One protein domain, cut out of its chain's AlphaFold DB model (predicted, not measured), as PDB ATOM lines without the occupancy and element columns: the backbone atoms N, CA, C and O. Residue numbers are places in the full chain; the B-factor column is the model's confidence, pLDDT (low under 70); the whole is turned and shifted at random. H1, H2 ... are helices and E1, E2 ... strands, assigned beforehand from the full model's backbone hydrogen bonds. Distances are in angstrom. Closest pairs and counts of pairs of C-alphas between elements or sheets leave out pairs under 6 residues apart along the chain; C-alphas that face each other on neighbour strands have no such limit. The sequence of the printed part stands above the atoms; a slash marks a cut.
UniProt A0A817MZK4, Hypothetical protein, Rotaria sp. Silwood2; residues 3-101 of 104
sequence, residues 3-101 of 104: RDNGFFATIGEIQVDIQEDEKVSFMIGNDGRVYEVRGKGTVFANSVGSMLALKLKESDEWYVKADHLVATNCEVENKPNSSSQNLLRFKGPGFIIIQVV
ATOM      1  N   ARG A   3     -42.681  40.510 188.917       87.50
ATOM      2  CA  ARG A   3     -43.490  39.719 189.856       87.50
ATOM      3  C   ARG A   3     -42.587  38.912 190.779       87.50
ATOM      4  O   ARG A   3     -41.490  38.521 190.387       87.50
ATOM      5  N   ASP A   4     -43.048  38.666 191.997       83.19
ATOM      6  CA  ASP A   4     -42.291  37.934 193.010       83.19
ATOM      7  C   ASP A   4     -41.802  36.559 192.541       83.19
ATOM      8  O   ASP A   4     -40.621  36.244 192.657       83.19
ATOM      9  N   ASN A   5     -42.694  35.786 191.931       81.81
ATOM     10  CA  ASN A   5     -42.420  34.480 191.342       81.81
ATOM     11  C   ASN A   5     -41.627  34.533 190.024       81.81
ATOM     12  O   ASN A   5     -41.266  33.479 189.501       81.81
ATOM     13  N   GLY A   6     -41.405  35.735 189.487       85.12
ATOM     14  CA  GLY A   6     -40.678  35.986 188.251       85.12
ATOM     15  C   GLY A   6     -39.271  36.544 188.456       85.12
ATOM     16  O   GLY A   6     -38.530  36.658 187.485       85.12
ATOM     17  N   PHE A   7     -38.885  36.927 189.676       90.12
ATOM     18  CA  PHE A   7     -37.542  37.422 189.979       90.12
ATOM     19  C   PHE A   7     -36.610  36.267 190.356       90.12
ATOM     20  O   PHE A   7     -36.917  35.486 191.253       90.12
ATOM     21  N   PHE A   8     -35.441  36.185 189.711       92.56
ATOM     22  CA  PHE A   8     -34.473  35.113 189.955       92.56
ATOM     23  C   PHE A   8     -33.157  35.617 190.561       92.56
ATOM     24  O   PHE A   8     -32.730  35.131 191.605       92.56
ATOM     25  N   ALA A   9     -32.501  36.585 189.917       94.19
ATOM     26  CA  ALA A   9     -31.215  37.121 190.371       94.19
ATOM     27  C   ALA A   9     -30.944  38.511 189.785       94.19
ATOM     28  O   ALA A   9     -31.585  38.928 188.820       94.19
ATOM     29  N   THR A  10     -29.949  39.218 190.324       95.50
ATOM     30  CA  THR A  10     -29.433  40.461 189.728       95.50
ATOM     31  C   THR A  10     -27.913  40.511 189.769       95.50
ATOM     32  O   THR A  10     -27.283  39.843 190.588       95.50
ATOM     33  N   ILE A  11     -27.323  41.290 188.864       96.44
ATOM     34  CA  ILE A  11     -25.887  41.584 188.829       96.44
ATOM     35  C   ILE A  11     -25.713  43.079 188.547       96.44
ATOM     36  O   ILE A  11     -26.414  43.626 187.693       96.44
ATOM     37  N   GLY A  12     -24.753  43.720 189.214       95.12
ATOM     38  CA  GLY A  12     -24.449  45.146 189.063       95.12
ATOM     39  C   GLY A  12     -25.055  46.001 190.174       95.12
ATOM     40  O   GLY A  12     -25.360  45.510 191.257       95.12
ATOM     41  N   GLU A  13     -25.230  47.290 189.896       95.69
ATOM     42  CA  GLU A  13     -25.775  48.283 190.828       95.69
ATOM     43  C   GLU A  13     -27.304  48.314 190.711       95.69
ATOM     44  O   GLU A  13     -27.897  49.310 190.289       95.69
ATOM     45  N   ILE A  14     -27.939  47.177 191.001       96.12
ATOM     46  CA  ILE A  14     -29.395  47.027 190.974       96.12
ATOM     47  C   ILE A  14     -29.948  47.113 192.396       96.12
ATOM     48  O   ILE A  14     -29.563  46.342 193.271       96.12
ATOM     49  N   GLN A  15     -30.894  48.025 192.596       93.75
ATOM     50  CA  GLN A  15     -31.731  48.096 193.785       93.75
ATOM     51  C   GLN A  15     -33.052  47.371 193.517       93.75
ATOM     52  O   GLN A  15     -33.670  47.556 192.464       93.75
ATOM     53  N   VAL A  16     -33.466  46.543 194.475       91.25
ATOM     54  CA  VAL A  16     -34.717  45.785 194.440       91.25
ATOM     55  C   VAL A  16     -35.522  46.164 195.672       91.25
ATOM     56  O   VAL A  16     -35.155  45.796 196.785       91.25
ATOM     57  N   ASP A  17     -36.612  46.889 195.461       89.69
ATOM     58  CA  ASP A  17     -37.521  47.307 196.521       89.69
ATOM     59  C   ASP A  17     -38.810  46.488 196.435       89.69
ATOM     60  O   ASP A  17     -39.383  46.299 195.356       89.69
ATOM     61  N   ILE A  18     -39.277  45.988 197.577       84.19
ATOM     62  CA  ILE A  18     -40.569  45.306 197.653       84.19
ATOM     63  C   ILE A  18     -41.650  46.376 197.733       84.19
ATOM     64  O   ILE A  18     -41.721  47.141 198.692       84.19
ATOM     65  N   GLN A  19     -42.500  46.422 196.720       77.19
ATOM     66  CA  GLN A  19     -43.699  47.244 196.725       77.19
ATOM     67  C   GLN A  19     -44.816  46.419 197.375       77.19
ATOM     68  O   GLN A  19     -45.509  45.653 196.705       77.19
ATOM     69  N   GLU A  20     -44.951  46.543 198.698       65.50
ATOM     70  CA  GLU A  20     -46.059  45.962 199.479       65.50
ATOM     71  C   GLU A  20     -47.243  46.937 199.635       65.50
ATOM     72  O   GLU A  20     -48.156  46.680 200.414       65.50
ATOM     73  N   ASP A  21     -47.252  48.060 198.902       62.22
ATOM     74  CA  ASP A  21     -48.345  49.037 198.947       62.22
ATOM     75  C   ASP A  21     -49.677  48.350 198.595       62.22
ATOM     76  O   ASP A  21     -49.803  47.679 197.563       62.22
ATOM     77  N   GLU A  22     -50.684  48.524 199.455       61.94
ATOM     78  CA  GLU A  22     -52.036  47.994 199.266       61.94
ATOM     79  C   GLU A  22     -52.623  48.412 197.913       61.94
ATOM     80  O   GLU A  22     -53.335  47.632 197.286       61.94
ATOM     81  N   LYS A  23     -52.284  49.605 197.407       61.94
ATOM     82  CA  LYS A  23     -52.713  50.072 196.084       61.94
ATOM     83  C   LYS A  23     -52.051  49.297 194.963       61.94
ATOM     84  O   LYS A  23     -52.716  48.976 193.986       61.94
ATOM     85  N   VAL A  24     -50.760  48.999 195.078       62.84
ATOM     86  CA  VAL A  24     -50.032  48.227 194.063       62.84
ATOM     87  C   VAL A  24     -50.515  46.782 194.069       62.84
ATOM     88  O   VAL A  24     -50.837  46.258 193.007       62.84
ATOM     89  N   SER A  25     -50.692  46.199 195.255       61.41
ATOM     90  CA  SER A  25     -51.291  44.876 195.461       61.41
ATOM     91  C   SER A  25     -52.721  44.801 194.914       61.41
ATOM     92  O   SER A  25     -53.077  43.864 194.205       61.41
ATOM     93  N   PHE A  26     -53.533  45.836 195.142       60.75
ATOM     94  CA  PHE A  26     -54.862  45.957 194.547       60.75
ATOM     95  C   PHE A  26     -54.790  46.119 193.023       60.75
ATOM     96  O   PHE A  26     -55.592  45.527 192.304       60.75
ATOM     97  N   MET A  27     -53.817  46.873 192.499       60.34
ATOM     98  CA  MET A  27     -53.651  47.095 191.059       60.34
ATOM     99  C   MET A  27     -53.217  45.837 190.295       60.34
ATOM    100  O   MET A  27     -53.554  45.683 189.126       60.34
ATOM    101  N   ILE A  28     -52.495  44.925 190.939       64.19
ATOM    102  CA  ILE A  28     -51.974  43.700 190.313       64.19
ATOM    103  C   ILE A  28     -52.760  42.437 190.694       64.19
ATOM    104  O   ILE A  28     -52.379  41.344 190.287       64.19
ATOM    105  N   GLY A  29     -53.864  42.580 191.433       58.19
ATOM    106  CA  GLY A  29     -54.646  41.475 191.984       58.19
ATOM    107  C   GLY A  29     -54.104  41.007 193.338       58.19
ATOM    108  O   GLY A  29     -52.895  40.876 193.503       58.19
ATOM    109  N   ASN A  30     -55.028  40.741 194.273       52.66
ATOM    110  CA  ASN A  30     -54.876  40.491 195.724       52.66
ATOM    111  C   ASN A  30     -53.845  39.437 196.198       52.66
ATOM    112  O   ASN A  30     -53.864  39.086 197.373       52.66
ATOM    113  N   ASP A  31     -52.977  38.912 195.337       57.81
ATOM    114  CA  ASP A  31     -52.225  37.686 195.606       57.81
ATOM    115  C   ASP A  31     -50.742  37.747 195.211       57.81
ATOM    116  O   ASP A  31     -50.125  36.721 194.946       57.81
ATOM    117  N   GLY A  32     -50.109  38.926 195.139       62.78
ATOM    118  CA  GLY A  32     -48.647  38.879 195.065       62.78
ATOM    119  C   GLY A  32     -47.899  40.180 195.223       62.78
ATOM    120  O   GLY A  32     -48.329  41.236 194.764       62.78
ATOM    121  N   ARG A  33     -46.721  40.030 195.826       74.38
ATOM    122  CA  ARG A  33     -45.701  41.064 195.928       74.38
ATOM    123  C   ARG A  33     -45.158  41.373 194.538       74.38
ATOM    124  O   ARG A  33     -45.039  40.500 193.675       74.38
ATOM    125  N   VAL A  34     -44.789  42.626 194.326       84.56
ATOM    126  CA  VAL A  34     -43.999  43.030 193.163       84.56
ATOM    127  C   VAL A  34     -42.713  43.674 193.616       84.56
ATOM    128  O   VAL A  34     -42.662  44.391 194.612       84.56
ATOM    129  N   TYR A  35     -41.676  43.420 192.836       88.62
ATOM    130  CA  TYR A  35     -40.399  44.073 192.978       88.62
ATOM    131  C   TYR A  35     -40.330  45.256 192.022       88.62
ATOM    132  O   TYR A  35     -40.469  45.131 190.794       88.62
ATOM    133  N   GLU A  36     -40.091  46.426 192.592       90.50
ATOM    134  CA  GLU A  36     -39.570  47.542 191.837       90.50
ATOM    135  C   GLU A  36     -38.058  47.376 191.710       90.50
ATOM    136  O   GLU A  36     -37.351  47.184 192.694       90.50
ATOM    137  N   VAL A  37     -37.566  47.405 190.474       91.94
ATOM    138  CA  VAL A  37     -36.157  47.166 190.175       91.94
ATOM    139  C   VAL A  37     -35.604  48.382 189.453       91.94
ATOM    140  O   VAL A  37     -36.152  48.788 188.425       91.94
ATOM    141  N   ARG A  38     -34.542  48.976 190.002       94.19
ATOM    142  CA  ARG A  38     -33.925  50.221 189.521       94.19
ATOM    143  C   ARG A  38     -32.401  50.095 189.518       94.19
ATOM    144  O   ARG A  38     -31.842  49.291 190.252       94.19
ATOM    145  N   GLY A  39     -31.730  50.919 188.716       94.44
ATOM    146  CA  GLY A  39     -30.267  50.986 188.662       94.44
ATOM    147  C   GLY A  39     -29.663  50.385 187.393       94.44
ATOM    148  O   GLY A  39     -30.366  50.125 186.413       94.44
ATOM    149  N   LYS A  40     -28.338  50.211 187.389       95.81
ATOM    150  CA  LYS A  40     -27.567  49.782 186.214       95.81
ATOM    151  C   LYS A  40     -27.024  48.374 186.421       95.81
ATOM    152  O   LYS A  40     -26.141  48.146 187.242       95.81
ATOM    153  N   GLY A  41     -27.507  47.437 185.616       95.12
ATOM    154  CA  GLY A  41     -27.098  46.043 185.712       95.12
ATOM    155  C   GLY A  41     -28.003  45.117 184.914       95.12
ATOM    156  O   GLY A  41     -28.625  45.525 183.934       95.12
ATOM    157  N   THR A  42     -28.066  43.862 185.341       95.69
ATOM    158  CA  THR A  42     -28.873  42.820 184.705       95.69
ATOM    159  C   THR A  42     -29.799  42.188 185.728       95.69
ATOM    160  O   THR A  42     -29.369  41.845 186.826       95.69
ATOM    161  N   VAL A  43     -31.061  42.016 185.342       94.38
ATOM    162  CA  VAL A  43     -32.073  41.284 186.106       94.38
ATOM    163  C   VAL A  43     -32.341  39.977 185.381       94.38
ATOM    164  O   VAL A  43     -32.641  39.975 184.188       94.38
ATOM    165  N   PHE A  44     -32.235  38.873 186.106       94.75
ATOM    166  CA  PHE A  44     -32.607  37.549 185.639       94.75
ATOM    167  C   PHE A  44     -34.019  37.267 186.127       94.75
ATOM    168  O   PHE A  44     -34.302  37.391 187.321       94.75
ATOM    169  N   ALA A  45     -34.888  36.898 185.192       92.38
ATOM    170  CA  ALA A  45     -36.269  36.547 185.461       92.38
ATOM    171  C   ALA A  45     -36.533  35.081 185.109       92.38
ATOM    172  O   ALA A  45     -35.894  34.532 184.210       92.38
ATOM    173  N   ASN A  46     -37.479  34.459 185.803       92.56
ATOM    174  CA  ASN A  46     -37.926  33.087 185.571       92.56
ATOM    175  C   ASN A  46     -39.443  33.026 185.314       92.56
ATOM    176  O   ASN A  46     -40.176  33.998 185.489       92.56
ATOM    177  N   SER A  47     -39.905  31.876 184.830       91.50
ATOM    178  CA  SER A  47     -41.315  31.584 184.570       91.50
ATOM    179  C   SER A  47     -41.607  30.115 184.845       91.50
ATOM    180  O   SER A  47     -40.715  29.272 184.758       91.50
ATOM    181  N   VAL A  48     -42.870  29.798 185.140       86.94
ATOM    182  CA  VAL A  48     -43.330  28.408 185.325       86.94
ATOM    183  C   VAL A  48     -43.454  27.674 183.979       86.94
ATOM    184  O   VAL A  48     -43.363  26.452 183.926       86.94
ATOM    185  N   GLY A  49     -43.633  28.415 182.879       89.25
ATOM    186  CA  GLY A  49     -43.697  27.895 181.508       89.25
ATOM    187  C   GLY A  49     -42.803  28.668 180.539       89.25
ATOM    188  O   GLY A  49     -41.790  29.241 180.937       89.25
ATOM    189  N   SER A  50     -43.192  28.719 179.267       93.25
ATOM    190  CA  SER A  50     -42.490  29.513 178.250       93.25
ATOM    191  C   SER A  50     -42.658  31.011 178.504       93.25
ATOM    192  O   SER A  50     -43.701  31.443 178.991       93.25
ATOM    193  N   MET A  51     -41.668  31.821 178.126       94.06
ATOM    194  CA  MET A  51     -41.779  33.282 178.161       94.06
ATOM    195  C   MET A  51     -42.149  33.849 176.795       94.06
ATOM    196  O   MET A  51     -41.578  33.460 175.777       94.06
ATOM    197  N   LEU A  52     -43.045  34.832 176.792       95.06
ATOM    198  CA  LEU A  52     -43.309  35.690 175.644       95.06
ATOM    199  C   LEU A  52     -43.003  37.141 176.023       95.06
ATOM    200  O   LEU A  52     -43.576  37.672 176.974       95.06
ATOM    201  N   ALA A  53     -42.109  37.776 175.265       94.81
ATOM    202  CA  ALA A  53     -41.809  39.196 175.385       94.81
ATOM    203  C   ALA A  53     -42.535  39.970 174.282       94.81
ATOM    204  O   ALA A  53     -42.384  39.673 173.097       94.81
ATOM    205  N   LEU A  54     -43.308  40.976 174.673       94.44
ATOM    206  CA  LEU A  54     -44.050  41.840 173.764       94.44
ATOM    207  C   LEU A  54     -43.555  43.270 173.934       94.44
ATOM    208  O   LEU A  54     -43.461  43.775 175.051       94.44
ATOM    209  N   LYS A  55     -43.250  43.927 172.815       95.62
ATOM    210  CA  LYS A  55     -42.897  45.347 172.773       95.62
ATOM    211  C   LYS A  55     -44.133  46.147 172.371       95.62
ATOM    212  O   LYS A  55     -44.635  45.953 171.269       95.62
ATOM    213  N   LEU A  56     -44.585  47.034 173.251       94.56
ATOM    214  CA  LEU A  56     -45.742  47.899 173.041       94.56
ATOM    215  C   LEU A  56     -45.286  49.248 172.478       94.56
ATOM    216  O   LEU A  56     -44.349  49.869 172.990       94.56
ATOM    217  N   LYS A  57     -45.964  49.704 171.429       95.00
ATOM    218  CA  LYS A  57     -45.883  51.066 170.885       95.00
ATOM    219  C   LYS A  57     -46.822  52.002 171.652       95.00
ATOM    220  O   LYS A  57     -47.656  51.544 172.423       95.00
ATOM    221  N   GLU A  58     -46.704  53.310 171.432       90.81
ATOM    222  CA  GLU A  58     -47.483  54.338 172.151       90.81
ATOM    223  C   GLU A  58     -49.005  54.126 172.093       90.81
ATOM    224  O   GLU A  58     -49.698  54.354 173.077       90.81
ATOM    225  N   SER A  59     -49.532  53.657 170.961       91.88
ATOM    226  CA  SER A  59     -50.963  53.390 170.784       91.88
ATOM    227  C   SER A  59     -51.393  51.982 171.201       91.88
ATOM    228  O   SER A  59     -52.570  51.649 171.062       91.88
ATOM    229  N   ASP A  60     -50.459  51.128 171.625       93.19
ATOM    230  CA  ASP A  60     -50.764  49.731 171.909       93.19
ATOM    231  C   ASP A  60     -51.392  49.586 173.291       93.19
ATOM    232  O   ASP A  60     -50.913  50.122 174.295       93.19
ATOM    233  N   GLU A  61     -52.439  48.774 173.331       91.56
ATOM    234  CA  GLU A  61     -53.123  48.376 174.544       91.56
ATOM    235  C   GLU A  61     -53.192  46.855 174.600       91.56
ATOM    236  O   GLU A  61     -53.619  46.204 173.646       91.56
ATOM    237  N   TRP A  62     -52.779  46.292 175.731       92.12
ATOM    238  CA  TRP A  62     -52.790  44.851 175.956       92.12
ATOM    239  C   TRP A  62     -53.447  44.513 177.282       92.12
ATOM    240  O   TRP A  62     -53.302  45.235 178.268       92.12
ATOM    241  N   TYR A  63     -54.135  43.376 177.303       90.69
ATOM    242  CA  TYR A  63     -54.758  42.826 178.496       90.69
ATOM    243  C   TYR A  63     -54.108  41.484 178.812       90.69
ATOM    244  O   TYR A  63     -54.074  40.591 177.965       90.69
ATOM    245  N   VAL A  64     -53.594  41.342 180.030       88.88
ATOM    246  CA  VAL A  64     -52.977  40.100 180.514       88.88
ATOM    247  C   VAL A  64     -53.620  39.742 181.842       88.88
ATOM    248  O   VAL A  64     -53.871  40.612 182.672       88.88
ATOM    249  N   LYS A  65     -53.884  38.458 182.071       86.44
ATOM    250  CA  LYS A  65     -54.257  37.998 183.409       86.44
ATOM    251  C   LYS A  65     -53.096  38.222 184.379       86.44
ATOM    252  O   LYS A  65     -51.942  37.988 184.025       86.44
ATOM    253  N   ALA A  66     -53.403  38.678 185.585       83.94
ATOM    254  CA  ALA A  66     -52.396  39.067 186.566       83.94
ATOM    255  C   ALA A  66     -51.375  37.964 186.895       83.94
ATOM    256  O   ALA A  66     -50.180  38.235 186.987       83.94
ATOM    257  N   ASP A  67     -51.834  36.720 187.002       84.56
ATOM    258  CA  ASP A  67     -51.030  35.525 187.284       84.56
ATOM    259  C   ASP A  67     -50.075  35.135 186.140       84.56
ATOM    260  O   ASP A  67     -49.109  34.401 186.351       84.56
ATOM    261  N   HIS A  68     -50.298  35.660 184.936       89.69
ATOM    262  CA  HIS A  68     -49.435  35.443 183.778       89.69
ATOM    263  C   HIS A  68     -48.367  36.527 183.593       89.69
ATOM    264  O   HIS A  68     -47.474  36.350 182.762       89.69
ATOM    265  N   LEU A  69     -48.420  37.643 184.326       90.62
ATOM    266  CA  LEU A  69     -47.381  38.668 184.248       90.62
ATOM    267  C   LEU A  69     -46.073  38.145 184.868       90.62
ATOM    268  O   LEU A  69     -46.093  37.504 185.909       90.62
ATOM    269  N   VAL A  70     -44.933  38.459 184.251       92.88
ATOM    270  CA  VAL A  70     -43.593  38.228 184.824       92.88
ATOM    271  C   VAL A  70     -42.911  39.561 185.098       92.88
ATOM    272  O   VAL A  70     -42.466  39.819 186.210       92.88
ATOM    273  N   ALA A  71     -42.833  40.434 184.094       93.12
ATOM    274  CA  ALA A  71     -42.175  41.729 184.219       93.12
ATOM    275  C   ALA A  71     -42.751  42.746 183.236       93.12
ATOM    276  O   ALA A  71     -43.280  42.390 182.185       93.12
ATOM    277  N   THR A  72     -42.633  44.025 183.573       92.69
ATOM    278  CA  THR A  72     -43.054  45.130 182.710       92.69
ATOM    279  C   THR A  72     -42.335  46.420 183.084       92.69
ATOM    280  O   THR A  72     -41.949  46.619 184.244       92.69
ATOM    281  N   ASN A  73     -42.189  47.318 182.115       92.19
ATOM    282  CA  ASN A  73     -41.898  48.731 182.357       92.19
ATOM    283  C   ASN A  73     -43.010  49.672 181.852       92.19
ATOM    284  O   ASN A  73     -42.837  50.885 181.921       92.19
ATOM    285  N   CYS A  74     -44.116  49.126 181.341       88.31
ATOM    286  CA  CYS A  74     -45.292  49.894 180.945       88.31
ATOM    287  C   CYS A  74     -46.079  50.388 182.167       88.31
ATOM    288  O   CYS A  74     -46.009  49.792 183.246       88.31
ATOM    289  N   GLU A  75     -46.906  51.414 181.956       84.69
ATOM    290  CA  GLU A  75     -47.969  51.781 182.893       84.69
ATOM    291  C   GLU A  75     -49.002  50.644 182.978       84.69
ATOM    292  O   GLU A  75     -49.368  50.045 181.958       84.69
ATOM    293  N   VAL A  76     -49.442  50.322 184.200       82.56
ATOM    294  CA  VAL A  76     -50.355  49.207 184.488       82.56
ATOM    295  C   VAL A  76     -51.595  49.729 185.200       82.56
ATOM    296  O   VAL A  76     -51.492  50.382 186.233       82.56
ATOM    297  N   GLU A  77     -52.768  49.385 184.681       82.62
ATOM    298  CA  GLU A  77     -54.064  49.660 185.305       82.62
ATOM    299  C   GLU A  77     -54.785  48.336 185.604       82.62
ATOM    300  O   GLU A  77     -54.879  47.467 184.732       82.62
ATOM    301  N   ASN A  78     -55.367  48.186 186.801       74.50
ATOM    302  CA  ASN A  78     -56.308  47.090 187.046       74.50
ATOM    303  C   ASN A  78     -57.634  47.398 186.357       74.50
ATOM    304  O   ASN A  78     -58.239  48.447 186.598       74.50
ATOM    305  N   LYS A  79     -58.113  46.469 185.535       72.12
ATOM    306  CA  LYS A  79     -59.474  46.504 185.013       72.12
ATOM    307  C   LYS A  79     -60.269  45.386 185.678       72.12
ATOM    308  O   LYS A  79     -60.243  44.259 185.178       72.12
ATOM    309  N   PRO A  80     -61.002  45.680 186.772       63.00
ATOM    310  CA  PRO A  80     -61.911  44.706 187.347       63.00
ATOM    311  C   PRO A  80     -62.947  44.331 186.285       63.00
ATOM    312  O   PRO A  80     -63.747  45.160 185.856       63.00
ATOM    313  N   ASN A  81     -62.899  43.083 185.824       60.09
ATOM    314  CA  ASN A  81     -63.951  42.523 184.991       60.09
ATOM    315  C   ASN A  81     -64.971  41.837 185.905       60.09
ATOM    316  O   ASN A  81     -64.603  41.198 186.893       60.09
ATOM    317  N   SER A  82     -66.254  41.929 185.564       56.38
ATOM    318  CA  SER A  82     -67.374  41.332 186.308       56.38
ATOM    319  C   SER A  82     -67.308  39.798 186.411       56.38
ATOM    320  O   SER A  82     -68.125  39.187 187.094       56.38
ATOM    321  N   SER A  83     -66.320  39.168 185.768       56.09
ATOM    322  CA  SER A  83     -66.122  37.725 185.655       56.09
ATOM    323  C   SER A  83     -65.003  37.151 186.544       56.09
ATOM    324  O   SER A  83     -64.366  36.189 186.125       56.09
ATOM    325  N   SER A  84     -64.703  37.759 187.701       54.66
ATOM    326  CA  SER A  84     -63.697  37.299 188.692       54.66
ATOM    327  C   SER A  84     -62.255  37.092 188.192       54.66
ATOM    328  O   SER A  84     -61.417  36.557 188.916       54.66
ATOM    329  N   GLN A  85     -61.925  37.537 186.977       61.62
ATOM    330  CA  GLN A  85     -60.569  37.455 186.436       61.62
ATOM    331  C   GLN A  85     -59.858  38.792 186.647       61.62
ATOM    332  O   GLN A  85     -60.237  39.794 186.044       61.62
ATOM    333  N   ASN A  86     -58.824  38.789 187.493       76.88
ATOM    334  CA  ASN A  86     -57.915  39.923 187.666       76.88
ATOM    335  C   ASN A  86     -57.151  40.150 186.351       76.88
ATOM    336  O   ASN A  86     -56.188  39.440 186.048       76.88
ATOM    337  N   LEU A  87     -57.625  41.101 185.542       84.00
ATOM    338  CA  LEU A  87     -57.025  41.495 184.271       84.00
ATOM    339  C   LEU A  87     -56.254  42.804 184.444       84.00
ATOM    340  O   LEU A  87     -56.785  43.811 184.910       84.00
ATOM    341  N   LEU A  88     -55.001  42.780 184.008       86.69
ATOM    342  CA  LEU A  88     -54.114  43.929 183.961       86.69
ATOM    343  C   LEU A  88     -54.140  44.513 182.558       86.69
ATOM    344  O   LEU A  88     -53.945  43.796 181.573       86.69
ATOM    345  N   ARG A  89     -54.374  45.818 182.475       89.62
ATOM    346  CA  ARG A  89     -54.280  46.596 181.245       89.62
ATOM    347  C   ARG A  89     -52.930  47.292 181.209       89.62
ATOM    348  O   ARG A  89     -52.578  48.003 182.146       89.62
ATOM    349  N   PHE A  90     -52.216  47.119 180.107       90.94
ATOM    350  CA  PHE A  90     -50.935  47.763 179.841       90.94
ATOM    351  C   PHE A  90     -51.098  48.736 178.688       90.94
ATOM    352  O   PHE A  90     -51.694  48.385 177.665       90.94
ATOM    353  N   LYS A  91     -50.529  49.930 178.844       90.62
ATOM    354  CA  LYS A  91     -50.427  50.927 177.777       90.62
ATOM    355  C   LYS A  91     -48.964  51.222 177.497       90.62
ATOM    356  O   LYS A  91     -48.160  51.331 178.423       90.62
ATOM    357  N   GLY A  92     -48.623  51.279 176.217       84.31
ATOM    358  CA  GLY A  92     -47.269  51.587 175.777       84.31
ATOM    359  C   GLY A  92     -46.933  53.083 175.829       84.31
ATOM    360  O   GLY A  92     -47.810  53.909 176.078       84.31
ATOM    361  N   PRO A  93     -45.663  53.441 175.558       93.81
ATOM    362  CA  PRO A  93     -44.606  52.573 175.031       93.81
ATOM    363  C   PRO A  93     -43.855  51.777 176.115       93.81
ATOM    364  O   PRO A  93     -43.598  52.279 177.204       93.81
ATOM    365  N   GLY A  94     -43.439  50.545 175.798       93.69
ATOM    366  CA  GLY A  94     -42.650  49.720 176.721       93.69
ATOM    367  C   GLY A  94     -42.579  48.244 176.334       93.69
ATOM    368  O   GLY A  94     -42.710  47.886 175.163       93.69
ATOM    369  N   PHE A  95     -42.348  47.375 177.314       94.38
ATOM    370  CA  PHE A  95     -42.377  45.929 177.156       94.38
ATOM    371  C   PHE A  95     -43.157  45.255 178.281       94.38
ATOM    372  O   PHE A  95     -43.119  45.682 179.435       94.38
ATOM    373  N   ILE A  96     -43.801  44.146 177.929       94.94
ATOM    374  CA  ILE A  96     -44.396  43.197 178.868       94.94
ATOM    375  C   ILE A  96     -43.786  41.818 178.622       94.94
ATOM    376  O   ILE A  96     -43.602  41.399 177.479       94.94
ATOM    377  N   ILE A  97     -43.457  41.115 179.699       95.25
ATOM    378  CA  ILE A  97     -43.011  39.724 179.679       95.25
ATOM    379  C   ILE A  97     -44.075  38.915 180.398       95.25
ATOM    380  O   ILE A  97     -44.412  39.213 181.547       95.25
ATOM    381  N   ILE A  98     -44.600  37.905 179.712       94.31
ATOM    382  CA  ILE A  98     -45.653  37.038 180.233       94.31
ATOM    383  C   ILE A  98     -45.212  35.579 180.196       94.31
ATOM    384  O   ILE A  98     -44.475  35.162 179.299       94.31
ATOM    385  N   GLN A  99     -45.692  34.802 181.161       93.50
ATOM    386  CA  GLN A  99     -45.533  33.356 181.170       93.50
ATOM    387  C   GLN A  99     -46.708  32.680 180.464       93.50
ATOM    388  O   GLN A  99     -47.875  32.998 180.701       93.50
ATOM    389  N   VAL A 100     -46.401  31.715 179.605       91.94
ATOM    390  CA  VAL A 100     -47.365  30.899 178.871       91.94
ATOM    391  C   VAL A 100     -47.210  29.462 179.343       91.94
ATOM    392  O   VAL A 100     -46.191  28.814 179.101       91.94
ATOM    393  N   VAL A 101     -48.233  28.972 180.034       86.00
ATOM    394  CA  VAL A 101     -48.278  27.606 180.557       86.00
ATOM    395  C   VAL A 101     -49.270  26.816 179.711       86.00
ATOM    396  O   VAL A 101     -50.445  27.173 179.634       86.00
TER     397      VAL A 101
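AT A GLANCE: This is residues 3 to 101 of the 104 residues of the protein "Hypothetical protein" of Rotaria sp. Silwood2 (UniProt A0A817MZK4). Two small three-stranded sheets, E3 E8 E5 and E4 E7 E6, stand partly face to face with few contacts between them, and a ribbon of two long strands, E1 and E2, folds back on itself beyond the first sheet. The short helix H1 only grazes the second sheet. The printed part has 99 residues, with one named helix and eight named strands in the order E1 H1 E2 E3 E4 E5 E6 E7 E8; the three sheets, E3 - E8 - E5, E4 - E7 - E6 and E1 - E2, are antiparallel, and the class is mostly strand. The whole is compact, with a radius of gyration of the C-alphas of 13.3 A and spans of 43 by 29 by 25 A.

IN THESE COORDINATES: E3, residues 50 to 56, is 19.4 A long, and E8, residues 94 to 100, is 19.5 A long, ending at C-alpha 100 at (-47.365, 30.899, 178.871). E5 is residues 69 to 72. E4 is residues 61 to 65, E7 residues 86 to 91, 16.6 A, and E6 residues 75 to 80, 16.3 A. E1, residues 7 to 19, begins at C-alpha 7 at (-37.542, 37.422, 189.979) and bends by 143 degrees at residue 11; its ends are 13.4 A apart. E2, residues 34 to 45, bends by 144 degrees at residue 41. H1 is residues 22 to 27.

HOW THE PARTS SIT: In the sheet E3 E8 E5, E8 is the inner strand; N 52 and O 98 are 2.9 A apart, and N 97 and O 71 are 2.8 A apart. In the sheet E4 E7 E6, N 64 and O 88 are 2.9 A apart, and N 89 and O 77 are 2.8 A apart; E6 and E7 form a hairpin. Between these sheets, the closest C-alphas of E3 and E7 are those of Leu 56 and Lys 91, 7.3 A apart. E1 and E2 run antiparallel at 159 degrees, with N 11 and O 42 2.9 A apart. The closest C-alphas of E2 and E5 are those of Ala 45 and Val 70, 7.5 A apart. H1 grazes the sheet E4 E7 E6 with residues 24 to 27; its closest C-alphas to E6 are those of Met 27 and Asn 78, 4.8 A apart. Every O i to N i+4 pair in H1 is within hydrogen-bond range.

THE WHOLE: The two C-alphas farthest apart are those of Gly 12 and Ser 82, 43.2 A. The printed part has no cut, and no link is long. The mean pLDDT of the printed part is 84.3; residues 20 to 32 and 80 to 85 are under 70.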